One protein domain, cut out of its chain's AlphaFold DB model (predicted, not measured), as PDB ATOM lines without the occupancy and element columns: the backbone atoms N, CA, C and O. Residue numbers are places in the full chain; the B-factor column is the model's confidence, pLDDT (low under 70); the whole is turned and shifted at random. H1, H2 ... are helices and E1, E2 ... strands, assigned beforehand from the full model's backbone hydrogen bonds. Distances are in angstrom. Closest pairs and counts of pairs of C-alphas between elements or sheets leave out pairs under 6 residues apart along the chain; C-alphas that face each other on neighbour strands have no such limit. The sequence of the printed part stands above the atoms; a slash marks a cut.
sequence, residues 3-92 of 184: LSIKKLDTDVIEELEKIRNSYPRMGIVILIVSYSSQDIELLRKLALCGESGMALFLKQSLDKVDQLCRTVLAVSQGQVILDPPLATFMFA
ATOM      1  N   LEU A   3     117.435   5.531  57.364       87.44
ATOM      2  CA  LEU A   3     118.267   6.341  56.483       87.44
ATOM      3  C   LEU A   3     118.078   7.827  56.806       87.44
ATOM      4  O   LEU A   3     116.952   8.298  56.941       87.44
ATOM      5  N   SER A   4     119.181   8.568  56.912       86.94
ATOM      6  CA  SER A   4     119.165  10.028  57.031       86.94
ATOM      7  C   SER A   4     119.716  10.631  55.748       86.94
ATOM      8  O   SER A   4     120.906  10.507  55.476       86.94
ATOM      9  N   ILE A   5     118.872  11.341  55.009       85.44
ATOM     10  CA  ILE A   5     119.230  12.019  53.762       85.44
ATOM     11  C   ILE A   5     118.957  13.512  53.873       85.44
ATOM     12  O   ILE A   5     118.086  13.971  54.610       85.44
ATOM     13  N   LYS A   6     119.744  14.309  53.153       78.94
ATOM     14  CA  LYS A   6     119.567  15.763  53.164       78.94
ATOM     15  C   LYS A   6     118.315  16.165  52.384       78.94
ATOM     16  O   LYS A   6     117.530  16.971  52.873       78.94
ATOM     17  N   LYS A   7     118.145  15.575  51.203       76.38
ATOM     18  CA  LYS A   7     117.046  15.800  50.268       76.38
ATOM     19  C   LYS A   7     116.731  14.475  49.572       76.38
ATOM     20  O   LYS A   7     117.619  13.634  49.460       76.38
ATOM     21  N   LEU A   8     115.493  14.303  49.126       74.00
ATOM     22  CA  LEU A   8     115.155  13.254  48.174       74.00
ATOM     23  C   LEU A   8     115.533  13.676  46.753       74.00
ATOM     24  O   LEU A   8     115.155  14.755  46.301       74.00
ATOM     25  N   ASP A   9     116.215  12.793  46.042       77.50
ATOM     26  CA  ASP A   9     116.415  12.853  44.599       77.50
ATOM     27  C   ASP A   9     116.004  11.520  43.963       77.50
ATOM     28  O   ASP A   9     115.662  10.561  44.657       77.50
ATOM     29  N   THR A  10     115.976  11.474  42.633       74.75
ATOM     30  CA  THR A  10     115.548  10.287  41.884       74.75
ATOM     31  C   THR A  10     116.453   9.082  42.152       74.75
ATOM     32  O   THR A  10     115.945   7.973  42.297       74.75
ATOM     33  N   ASP A  11     117.760   9.297  42.305       80.44
ATOM     34  CA  ASP A  11     118.739   8.225  42.514       80.44
ATOM     35  C   ASP A  11     118.480   7.481  43.833       80.44
ATOM     36  O   ASP A  11     118.430   6.247  43.868       80.44
ATOM     37  N   VAL A  12     118.212   8.220  44.917       81.81
ATOM     38  CA  VAL A  12     117.869   7.639  46.224       81.81
ATOM     39  C   VAL A  12     116.563   6.843  46.155       81.81
ATOM     40  O   VAL A  12     116.437   5.800  46.797       81.81
ATOM     41  N   ILE A  13     115.580   7.304  45.380       79.56
ATOM     42  CA  ILE A  13     114.310   6.585  45.199       79.56
ATOM     43  C   ILE A  13     114.531   5.251  44.503       79.56
ATOM     44  O   ILE A  13     114.025   4.234  44.974       79.56
ATOM     45  N   GLU A  14     115.284   5.244  43.407       81.38
ATOM     46  CA  GLU A  14     115.582   4.022  42.662       81.38
ATOM     47  C   GLU A  14     116.320   3.001  43.532       81.38
ATOM     48  O   GLU A  14     116.046   1.799  43.474       81.38
ATOM     49  N   GLU A  15     117.240   3.464  44.378       84.94
ATOM     50  CA  GLU A  15     117.943   2.604  45.324       84.94
ATOM     51  C   GLU A  15     116.995   2.041  46.395       84.94
ATOM     52  O   GLU A  15     117.011   0.840  46.680       84.94
ATOM     53  N   LEU A  16     116.096   2.868  46.932       84.12
ATOM     54  CA  LEU A  16     115.074   2.431  47.884       84.12
ATOM     55  C   LEU A  16     114.082   1.437  47.266       84.12
ATOM     56  O   LEU A  16     113.668   0.500  47.951       84.12
ATOM     57  N   GLU A  17     113.724   1.597  45.992       82.00
ATOM     58  CA  GLU A  17     112.902   0.638  45.248       82.00
ATOM     59  C   GLU A  17     113.629  -0.704  45.080       82.00
ATOM     60  O   GLU A  17     113.056  -1.754  45.379       82.00
ATOM     61  N   LYS A  18     114.917  -0.695  44.705       84.94
ATOM     62  CA  LYS A  18     115.746  -1.915  44.623       84.94
ATOM     63  C   LYS A  18     115.826  -2.642  45.963       84.94
ATOM     64  O   LYS A  18     115.673  -3.866  46.018       84.94
ATOM     65  N   ILE A  19     116.021  -1.896  47.053       85.94
ATOM     66  CA  ILE A  19     116.053  -2.448  48.411       85.94
ATOM     67  C   ILE A  19     114.695  -3.055  48.768       85.94
ATOM     68  O   ILE A  19     114.646  -4.157  49.310       85.94
ATOM     69  N   ARG A  20     113.593  -2.378  48.436       81.31
ATOM     70  CA  ARG A  20     112.239  -2.861  48.728       81.31
ATOM     71  C   ARG A  20     111.899  -4.137  47.966       81.31
ATOM     72  O   ARG A  20     111.334  -5.053  48.552       81.31
ATOM     73  N   ASN A  21     112.314  -4.231  46.705       84.00
ATOM     74  CA  ASN A  21     112.152  -5.439  45.895       84.00
ATOM     75  C   ASN A  21     112.986  -6.612  46.433       84.00
ATOM     76  O   ASN A  21     112.532  -7.753  46.415       84.00
ATOM     77  N   SER A  22     114.186  -6.331  46.948       88.69
ATOM     78  CA  SER A  22     115.070  -7.352  47.525       88.69
ATOM     79  C   SER A  22     114.628  -7.793  48.925       88.69
ATOM     80  O   SER A  22     114.832  -8.943  49.308       88.69
ATOM     81  N   TYR A  23     113.992  -6.895  49.686       87.56
ATOM     82  CA  TYR A  23     113.546  -7.131  51.060       87.56
ATOM     83  C   TYR A  23     112.101  -6.639  51.290       87.56
ATOM     84  O   TYR A  23     111.892  -5.662  52.015       87.56
ATOM     85  N   PRO A  24     111.078  -7.344  50.765       81.62
ATOM     86  CA  PRO A  24     109.687  -6.865  50.766       81.62
ATOM     87  C   PRO A  24     109.054  -6.694  52.151       81.62
ATOM     88  O   PRO A  24     108.050  -6.006  52.292       81.62
ATOM     89  N   ARG A  25     109.619  -7.337  53.183       83.75
ATOM     90  CA  ARG A  25     109.147  -7.257  54.577       83.75
ATOM     91  C   ARG A  25     109.924  -6.253  55.425       83.75
ATOM     92  O   ARG A  25     109.622  -6.084  56.604       83.75
ATOM     93  N   MET A  26     110.962  -5.624  54.876       86.31
ATOM     94  CA  MET A  26     111.796  -4.711  55.644       86.31
ATOM     95  C   MET A  26     111.134  -3.340  55.735       86.31
ATOM     96  O   MET A  26     111.017  -2.633  54.741       86.31
ATOM     97  N   GLY A  27     110.771  -2.932  56.949       87.81
ATOM     98  CA  GLY A  27     110.291  -1.578  57.189       87.81
ATOM     99  C   GLY A  27     111.395  -0.526  57.013       87.81
ATOM    100  O   GLY A  27     112.558  -0.757  57.375       87.81
ATOM    101  N   ILE A  28     111.041   0.635  56.459       89.19
ATOM    102  CA  ILE A  28     111.994   1.700  56.105       89.19
ATOM    103  C   ILE A  28     111.633   2.997  56.832       89.19
ATOM    104  O   ILE A  28     110.528   3.502  56.700       89.19
ATOM    105  N   VAL A  29     112.587   3.557  57.571       89.31
ATOM    106  CA  VAL A  29     112.480   4.866  58.228       89.31
ATOM    107  C   VAL A  29     113.396   5.847  57.504       89.31
ATOM    108  O   VAL A  29     114.592   5.594  57.383       89.31
ATOM    109  N   ILE A  30     112.850   6.964  57.035       88.25
ATOM    110  CA  ILE A  30     113.580   7.996  56.300       88.25
ATOM    111  C   ILE A  30     113.496   9.311  57.069       88.25
ATOM    112  O   ILE A  30     112.410   9.793  57.391       88.25
ATOM    113  N   LEU A  31     114.659   9.900  57.331       87.75
ATOM    114  CA  LEU A  31     114.812  11.221  57.923       87.75
ATOM    115  C   LEU A  31     115.314  12.181  56.847       87.75
ATOM    116  O   LEU A  31     116.393  11.967  56.293       87.75
ATOM    117  N   ILE A  32     114.548  13.233  56.567       86.25
ATOM    118  CA  ILE A  32     114.878  14.261  55.572       86.25
ATOM    119  C   ILE A  32     115.113  15.614  56.237       86.25
ATOM    120  O   ILE A  32     114.429  15.975  57.191       86.25
ATOM    121  N   VAL A  33     116.091  16.381  55.757       83.12
ATOM    122  CA  VAL A  33     116.347  17.736  56.282       83.12
ATOM    123  C   VAL A  33     115.412  18.746  55.630       83.12
ATOM    124  O   VAL A  33     114.846  19.597  56.309       83.12
ATOM    125  N   SER A  34     115.230  18.636  54.319       78.12
ATOM    126  CA  SER A  34     114.303  19.462  53.559       78.12
ATOM    127  C   SER A  34     113.699  18.668  52.408       78.12
ATOM    128  O   SER A  34     114.194  17.605  52.028       78.12
ATOM    129  N   TYR A  35     112.610  19.194  51.861       75.62
ATOM    130  CA  TYR A  35     111.965  18.669  50.668       75.62
ATOM    131  C   TYR A  35     111.593  19.821  49.733       75.62
ATOM    132  O   TYR A  35     111.420  20.966  50.156       75.62
ATOM    133  N   SER A  36     111.483  19.508  48.449       69.44
ATOM    134  CA  SER A  36     111.005  20.393  47.394       69.44
ATOM    135  C   SER A  36     109.682  19.896  46.810       69.44
ATOM    136  O   SER A  36     109.260  18.769  47.066       69.44
ATOM    137  N   SER A  37     109.034  20.714  45.981       63.91
ATOM    138  CA  SER A  37     107.769  20.332  45.344       63.91
ATOM    139  C   SER A  37     107.889  19.120  44.410       63.91
ATOM    140  O   SER A  37     106.906  18.417  44.196       63.91
ATOM    141  N   GLN A  38     109.078  18.865  43.856       63.12
ATOM    142  CA  GLN A  38     109.350  17.686  43.023       63.12
ATOM    143  C   GLN A  38     109.473  16.413  43.876       63.12
ATOM    144  O   GLN A  38     109.014  15.346  43.474       63.12
ATOM    145  N   ASP A  39     110.006  16.548  45.091       69.38
ATOM    146  CA  ASP A  39     110.240  15.443  46.024       69.38
ATOM    147  C   ASP A  39     108.910  14.846  46.517       69.38
ATOM    148  O   ASP A  39     108.821  13.655  46.790       69.38
ATOM    149  N   ILE A  40     107.847  15.654  46.566       67.06
ATOM    150  CA  ILE A  40     106.487  15.254  46.967       67.06
ATOM    151  C   ILE A  40     105.956  14.074  46.141       67.06
ATOM    152  O   ILE A  40     105.361  13.139  46.681       67.06
ATOM    153  N   GLU A  41     106.136  14.115  44.821       68.12
ATOM    154  CA  GLU A  41     105.646  13.069  43.918       68.12
ATOM    155  C   GLU A  41     106.370  11.742  44.172       68.12
ATOM    156  O   GLU A  41     105.741  10.685  44.256       68.12
ATOM    157  N   LEU A  42     107.680  11.829  44.387       70.44
ATOM    158  CA  LEU A  42     108.544  10.699  44.699       70.44
ATOM    159  C   LEU A  42     108.228  10.100  46.078       70.44
ATOM    160  O   LEU A  42     108.126   8.881  46.219       70.44
ATOM    161  N   LEU A  43     107.979  10.949  47.081       70.25
ATOM    162  CA  LEU A  43     107.544  10.539  48.419       70.25
ATOM    163  C   LEU A  43     106.234   9.762  48.378       70.25
ATOM    164  O   LEU A  43     106.110   8.720  49.020       70.25
ATOM    165  N   ARG A  44     105.266  10.250  47.597       72.50
ATOM    166  CA  ARG A  44     103.974   9.590  47.411       72.50
ATOM    167  C   ARG A  44     104.136   8.232  46.727       72.50
ATOM    168  O   ARG A  44     103.511   7.273  47.170       72.50
ATOM    169  N   LYS A  45     104.989   8.126  45.700       73.06
ATOM    170  CA  LYS A  45     105.300   6.847  45.038       73.06
ATOM    171  C   LYS A  45     105.863   5.836  46.041       73.06
ATOM    172  O   LYS A  45     105.344   4.732  46.144       73.06
ATOM    173  N   LEU A  46     106.848   6.234  46.848       73.25
ATOM    174  CA  LEU A  46     107.433   5.351  47.863       73.25
ATOM    175  C   LEU A  46     106.465   4.962  48.981       73.25
ATOM    176  O   LEU A  46     106.504   3.820  49.436       73.25
ATOM    177  N   ALA A  47     105.639   5.896  49.453       70.88
ATOM    178  CA  ALA A  47     104.698   5.642  50.541       70.88
ATOM    179  C   ALA A  47     103.573   4.680  50.128       70.88
ATOM    180  O   ALA A  47     103.071   3.938  50.964       70.88
ATOM    181  N   LEU A  48     103.196   4.682  48.844       67.00
ATOM    182  CA  LEU A  48     102.144   3.824  48.293       67.00
ATOM    183  C   LEU A  48     102.668   2.484  47.741       67.00
ATOM    184  O   LEU A  48     101.865   1.619  47.393       67.00
ATOM    185  N   CYS A  49     103.988   2.295  47.645       62.16
ATOM    186  CA  CYS A  49     104.597   1.075  47.113       62.16
ATOM    187  C   CYS A  49     105.051   0.117  48.227       62.16
ATOM    188  O   CYS A  49     106.032   0.380  48.924       62.16
ATOM    189  N   GLY A  50     104.413  -1.053  48.310       62.34
ATOM    190  CA  GLY A  50     104.867  -2.202  49.103       62.34
ATOM    191  C   GLY A  50     103.954  -2.571  50.274       62.34
ATOM    192  O   GLY A  50     103.090  -1.802  50.678       62.34
ATOM    193  N   GLU A  51     104.160  -3.773  50.813       66.75
ATOM    194  CA  GLU A  51     103.430  -4.305  51.979       66.75
ATOM    195  C   GLU A  51     104.164  -4.036  53.310       66.75
ATOM    196  O   GLU A  51     103.649  -4.320  54.391       66.75
ATOM    197  N   SER A  52     105.387  -3.499  53.247       77.75
ATOM    198  CA  SER A  52     106.213  -3.149  54.406       77.75
ATOM    199  C   SER A  52     105.854  -1.785  54.985       77.75
ATOM    200  O   SER A  52     105.568  -0.848  54.241       77.75
ATOM    201  N   GLY A  53     106.014  -1.627  56.298       85.50
ATOM    202  CA  GLY A  53     105.815  -0.338  56.955       85.50
ATOM    203  C   GLY A  53     106.847   0.702  56.525       85.50
ATOM    204  O   GLY A  53     107.976   0.383  56.136       85.50
ATOM    205  N   MET A  54     106.470   1.972  56.621       87.56
ATOM    206  CA  MET A  54     107.320   3.085  56.216       87.56
ATOM    207  C   MET A  54     107.150   4.269  57.157       87.56
ATOM    208  O   MET A  54     106.037   4.633  57.499       87.56
ATOM    209  N   ALA A  55     108.245   4.910  57.545       88.38
ATOM    210  CA  ALA A  55     108.203   6.180  58.247       88.38
ATOM    211  C   ALA A  55     108.956   7.256  57.481       88.38
ATOM    212  O   ALA A  55     110.062   7.013  56.997       88.38
ATOM    213  N   LEU A  56     108.387   8.454  57.424       86.62
ATOM    214  CA  LEU A  56     109.022   9.623  56.841       86.62
ATOM    215  C   LEU A  56     108.899  10.806  57.797       86.62
ATOM    216  O   LEU A  56     107.795  11.251  58.114       86.62
ATOM    217  N   PHE A  57     110.048  11.332  58.207       87.62
ATOM    218  CA  PHE A  57     110.127  12.446  59.137       87.62
ATOM    219  C   PHE A  57     111.041  13.546  58.634       87.62
ATOM    220  O   PHE A  57     112.093  13.282  58.047       87.62
ATOM    221  N   LEU A  58     110.678  14.787  58.951       83.62
ATOM    222  CA  LEU A  58     111.654  15.862  58.959       83.62
ATOM    223  C   LEU A  58     112.594  15.650  60.146       83.62
ATOM    224  O   LEU A  58     112.164  15.329  61.252       83.62
ATOM    225  N   LYS A  59     113.896  15.846  59.931       80.81
ATOM    226  CA  LYS A  59     114.922  15.631  60.959       80.81
ATOM    227  C   LYS A  59     114.698  16.500  62.202       80.81
ATOM    228  O   LYS A  59     115.053  16.091  63.296       80.81
ATOM    229  N   GLN A  60     114.087  17.667  62.015       77.00
ATOM    230  CA  GLN A  60     113.709  18.607  63.073       77.00
ATOM    231  C   GLN A  60     112.431  18.226  63.841       77.00
ATOM    232  O   GLN A  60     112.079  18.924  64.776       77.00
ATOM    233  N   SER A  61     111.712  17.181  63.424       71.75
ATOM    234  CA  SER A  61     110.452  16.755  64.057       71.75
ATOM    235  C   SER A  61     110.638  15.588  65.032       71.75
ATOM    236  O   SER A  61     109.703  15.194  65.725       71.75
ATOM    237  N   LEU A  62     111.840  15.005  65.082       70.50
ATOM    238  CA  LEU A  62     112.201  13.889  65.959       70.50
ATOM    239  C   LEU A  62     113.112  14.383  67.083       70.50
ATOM    240  O   LEU A  62     114.317  14.146  67.089       70.50
ATOM    241  N   ASP A  63     112.505  15.051  68.059       71.00
ATOM    242  CA  ASP A  63     113.235  15.657  69.179       71.00
ATOM    243  C   ASP A  63     113.468  14.683  70.344       71.00
ATOM    244  O   ASP A  63     114.198  14.988  71.290       71.00
ATOM    245  N   LYS A  64     112.835  13.500  70.317       80.25
ATOM    246  CA  LYS A  64     112.879  12.518  71.411       80.25
ATOM    247  C   LYS A  64     113.211  11.118  70.913       80.25
ATOM    248  O   LYS A  64     112.557  10.589  70.015       80.25
ATOM    249  N   VAL A  65     114.159  10.466  71.588       80.44
ATOM    250  CA  VAL A  65     114.564   9.077  71.306       80.44
ATOM    251  C   VAL A  65     113.376   8.111  71.415       80.44
ATOM    252  O   VAL A  65     113.217   7.237  70.566       80.44
ATOM    253  N   ASP A  66     112.472   8.324  72.376       84.38
ATOM    254  CA  ASP A  66     111.271   7.494  72.541       84.38
ATOM    255  C   ASP A  66     110.343   7.515  71.319       84.38
ATOM    256  O   ASP A  66     109.736   6.497  70.976       84.38
ATOM    257  N   GLN A  67     110.225   8.660  70.637       82.88
ATOM    258  CA  GLN A  67     109.420   8.764  69.417       82.88
ATOM    259  C   GLN A  67     110.046   7.965  68.276       82.88
ATOM    260  O   GLN A  67     109.324   7.297  67.532       82.88
ATOM    261  N   LEU A  68     111.378   7.970  68.172       83.50
ATOM    262  CA  LEU A  68     112.087   7.164  67.185       83.50
ATOM    263  C   LEU A  68     111.883   5.666  67.449       83.50
ATOM    264  O   LEU A  68     111.537   4.927  66.530       83.50
ATOM    265  N   CYS A  69     112.018   5.219  68.701       87.62
ATOM    266  CA  CYS A  69     111.798   3.818  69.067       87.62
ATOM    267  C   CYS A  69     110.373   3.354  68.734       87.62
ATOM    268  O   CYS A  69     110.193   2.298  68.125       87.62
ATOM    269  N   ARG A  70     109.357   4.161  69.068       87.94
ATOM    270  CA  ARG A  70     107.954   3.868  68.721       87.94
ATOM    271  C   ARG A  70     107.736   3.808  67.215       87.94
ATOM    272  O   ARG A  70     107.052   2.910  66.737       87.94
ATOM    273  N   THR A  71     108.353   4.724  66.477       88.19
ATOM    274  CA  THR A  71     108.290   4.756  65.014       88.19
ATOM    275  C   THR A  71     108.862   3.481  64.407       88.19
ATOM    276  O   THR A  71     108.227   2.867  63.556       88.19
ATOM    277  N   VAL A  72     110.043   3.052  64.857       88.69
ATOM    278  CA  VAL A  72     110.689   1.833  64.349       88.69
ATOM    279  C   VAL A  72     109.822   0.599  64.615       88.69
ATOM    280  O   VAL A  72     109.683  -0.241  63.728       88.69
ATOM    281  N   LEU A  73     109.208   0.504  65.800       89.56
ATOM    282  CA  LEU A  73     108.295  -0.590  66.149       89.56
ATOM    283  C   LEU A  73     107.016  -0.584  65.303       89.56
ATOM    284  O   LEU A  73     106.581  -1.624  64.828       89.56
ATOM    285  N   ALA A  74     106.419   0.581  65.084       89.06
ATOM    286  CA  ALA A  74     105.248   0.711  64.227       89.06
ATOM    287  C   ALA A  74     105.562   0.310  62.775       89.06
ATOM    288  O   ALA A  74     104.831  -0.458  62.150       89.06
ATOM    289  N   VAL A  75     106.702   0.762  62.256       90.81
ATOM    290  CA  VAL A  75     107.175   0.437  60.906       90.81
ATOM    291  C   VAL A  75     107.479  -1.053  60.746       90.81
ATOM    292  O   VAL A  75     107.178  -1.628  59.701       90.81
ATOM    293  N   SER A  76     108.023  -1.717  61.769       87.00
ATOM    294  CA  SER A  76     108.236  -3.170  61.719       87.00
ATOM    295  C   SER A  76     106.929  -3.971  61.732       87.00
ATOM    296  O   SER A  76     106.907  -5.098  61.244       87.00
ATOM    297  N   GLN A  77     105.835  -3.380  62.219       87.38
ATOM    298  CA  GLN A  77     104.484  -3.950  62.183       87.38
ATOM    299  C   GLN A  77     103.722  -3.646  60.884       87.38
ATOM    300  O   GLN A  77     102.544  -3.976  60.779       87.38
ATOM    301  N   GLY A  78     104.363  -3.013  59.896       84.25
ATOM    302  CA  GLY A  78     103.710  -2.675  58.630       84.25
ATOM    303  C   GLY A  78     103.020  -1.311  58.619       84.25
ATOM    304  O   GLY A  78     102.363  -0.974  57.640       84.25
ATOM    305  N   GLN A  79     103.147  -0.507  59.679       86.69
ATOM    306  CA  GLN A  79     102.481   0.793  59.733       86.69
ATOM    307  C   GLN A  79     103.210   1.841  58.890       86.69
ATOM    308  O   GLN A  79     104.441   1.846  58.791       86.69
ATOM    309  N   VAL A  80     102.427   2.760  58.325       85.81
ATOM    310  CA  VAL A  80     102.935   3.945  57.634       85.81
ATOM    311  C   VAL A  80     102.794   5.159  58.548       85.81
ATOM    312  O   VAL A  80     101.695   5.472  59.002       85.81
ATOM    313  N   ILE A  81     103.903   5.840  58.822       87.12
ATOM    314  CA  ILE A  81     103.961   7.039  59.658       87.12
ATOM    315  C   ILE A  81     104.535   8.188  58.839       87.12
ATOM    316  O   ILE A  81     105.628   8.093  58.291       87.12
ATOM    317  N   LEU A  82     103.819   9.304  58.796       83.25
ATOM    318  CA  LEU A  82     104.285  10.522  58.150       83.25
ATOM    319  C   LEU A  82     104.205  11.674  59.137       83.25
ATOM    320  O   LEU A  82     103.215  11.822  59.853       83.25
ATOM    321  N   ASP A  83     105.232  12.512  59.127       82.38
ATOM    322  CA  ASP A  83     105.199  13.784  59.835       82.38
ATOM    323  C   ASP A  83     104.057  14.669  59.285       82.38
ATOM    324  O   ASP A  83     103.864  14.704  58.064       82.38
ATOM    325  N   PRO A  84     103.286  15.401  60.116       76.75
ATOM    326  CA  PRO A  84     102.126  16.170  59.653       76.75
ATOM    327  C   PRO A  84     102.388  17.127  58.471       76.75
ATOM    328  O   PRO A  84     101.560  17.165  57.556       76.75
ATOM    329  N   PRO A  85     103.530  17.846  58.394       72.50
ATOM    330  CA  PRO A  85     103.863  18.657  57.221       72.50
ATOM    331  C   PRO A  85     103.934  17.834  55.929       72.50
ATOM    332  O   PRO A  85     103.543  18.312  54.866       72.50
ATOM    333  N   LEU A  86     104.385  16.582  56.028       73.62
ATOM    334  CA  LEU A  86     104.539  15.658  54.908       73.62
ATOM    335  C   LEU A  86     103.232  14.929  54.570       73.62
ATOM    336  O   LEU A  86     102.994  14.596  53.410       73.62
ATOM    337  N   ALA A  87     102.350  14.734  55.554       71.69
ATOM    338  CA  ALA A  87     101.030  14.138  55.355       71.69
ATOM    339  C   ALA A  87     100.161  14.965  54.394       71.69
ATOM    340  O   ALA A  87      99.414  14.396  53.597       71.69
ATOM    341  N   THR A  88     100.323  16.294  54.398       63.97
ATOM    342  CA  THR A  88      99.639  17.203  53.461       63.97
ATOM    343  C   THR A  88      99.859  16.786  52.006       63.97
ATOM    344  O   THR A  88      98.968  16.962  51.191       63.97
ATOM    345  N   PHE A  89     100.983  16.154  51.666       64.19
ATOM    346  CA  PHE A  89     101.294  15.713  50.304       64.19
ATOM    347  C   PHE A  89     100.655  14.395  49.882       64.19
ATOM    348  O   PHE A  89     100.553  14.128  48.684       64.19
ATOM    349  N   MET A  90     100.211  13.575  50.837       61.34
ATOM    350  CA  MET A  90      99.376  12.422  50.503       61.34
ATOM    351  C   MET A  90      97.989  12.858  50.036       61.34
ATOM    352  O   MET A  90      97.386  12.188  49.201       61.34
ATOM    353  N   PHE A  91      97.498  13.976  50.580       58.62
ATOM    354  CA  PHE A  91      96.143  14.478  50.348       58.62
ATOM    355  C   PHE A  91      96.090  15.701  49.427       58.62
ATOM    356  O   PHE A  91      95.031  16.003  48.881       58.62
ATOM    357  N   ALA A  92      97.214  16.388  49.205       55.50
ATOM    358  CA  ALA A  92      97.349  17.384  48.158       55.50
ATOM    359  C   ALA A  92      97.194  16.654  46.824       55.50
ATOM    360  O   ALA A  92      98.056  15.867  46.424       55.50
TER     361      ALA A  92
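Overview. This is residues 3 to 92 of the 184 residues of the protein "HTH luxR-type domain-containing protein" of Chloroflexi bacterium RBG_16_50_11 (UniProt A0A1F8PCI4). A small slab of four parallel strands makes the middle, with H3 packed over one face and H2 and H4 on the other, in three layers. H1 runs side by side with H2 and only grazes the sheet. The printed part has 90 residues with four named helices and four named strands, in the chain order E1 H1 E2 H2 E3 H3 E4 H4; the sheet's order is E1 E2 E3 E4, all parallel. The class is mixed, helices and strands. The whole is compact, with a radius of gyration of the C-alphas of 12.2 A, and rounded, spanning 31 by 28 by 24 A.

Arrangement. Start at the inner strands, E2, residues 28 to 32, and E3, residues 54 to 58: N 30 and O 55 are within hydrogen-bond range at 2.8 A. Beside E2 is edge strand E1, residues 3 to 5, with N 3 and O 29 at 2.8 A; beside E3 is edge strand E4, residues 80 to 82, with N 81 and O 54 at 2.8 A. H3, residues 65 to 76, lies over E3 at a height over the sheet of 9.4 A, and only just not over E2, on which 2 of its C-alphas fall; its closest C-alpha pair with E3 is Val 75 and Met 54, 5.4 A. On the opposite face H2, residues 39 to 48, runs along E3 at 11 degrees on the local plane, at a height over the sheet of 10.8 A; its closest C-alpha pair with E3 is Ala 47 and Met 54, 6.8 A. H1, residues 10 to 22, only grazes the sheet and touches H2 at a shallow tilt of 10 degrees, the same way, closest at the C-alphas of Ile 13 and Leu 42, 7.1 A. H4, residues 84 to 91, is on the sheet and only just touches H2, with 3 pairs of C-alphas within 8 A, the closest Phe 89 and Ile 40, 6.2 A; their lines are about perpendicular at 74 degrees. H3 is apart from H1, H2 and H4. In H1, H2 and H3 every O i to N i+4 pair is within hydrogen-bond range; in H4 0 of 4 are, beside 4 of 5 O i to N i+3 pairs. Three strand-helix-strand units, each two parallel neighbour strands with a helix between, follow: E1, H1, E2 and E2, H2, E3 have right-handed crossovers, and E3, H3, E4 a left-handed one.

Along the chain. Find C-alpha 3 at (118.267, 6.341, 56.483), where E1 begins. H1 runs from C-alpha 10 at (115.548, 10.287, 41.884) over 18.5 A, H2 over 14.3 A, H3 over 16.8 A and H4 over 11.2 A, ending at C-alpha 91 at (96.143, 14.478, 50.348). E2 measures 12.9 A and E3 13.8 A, while E1 measures 6.4 A and E4 6.7 A.

Size, cuts and confidence. The two C-alphas farthest apart are those of Ser 22 and Asp 63, 31.6 A. The printed part has no cut. The links E2 to H2 and E3 to H3 are short, and the others are tight. In this model the mean pLDDT of the printed part is 79.1; look for values under 70 at residues 36 to 41, 48 to 51 and 88 to 92.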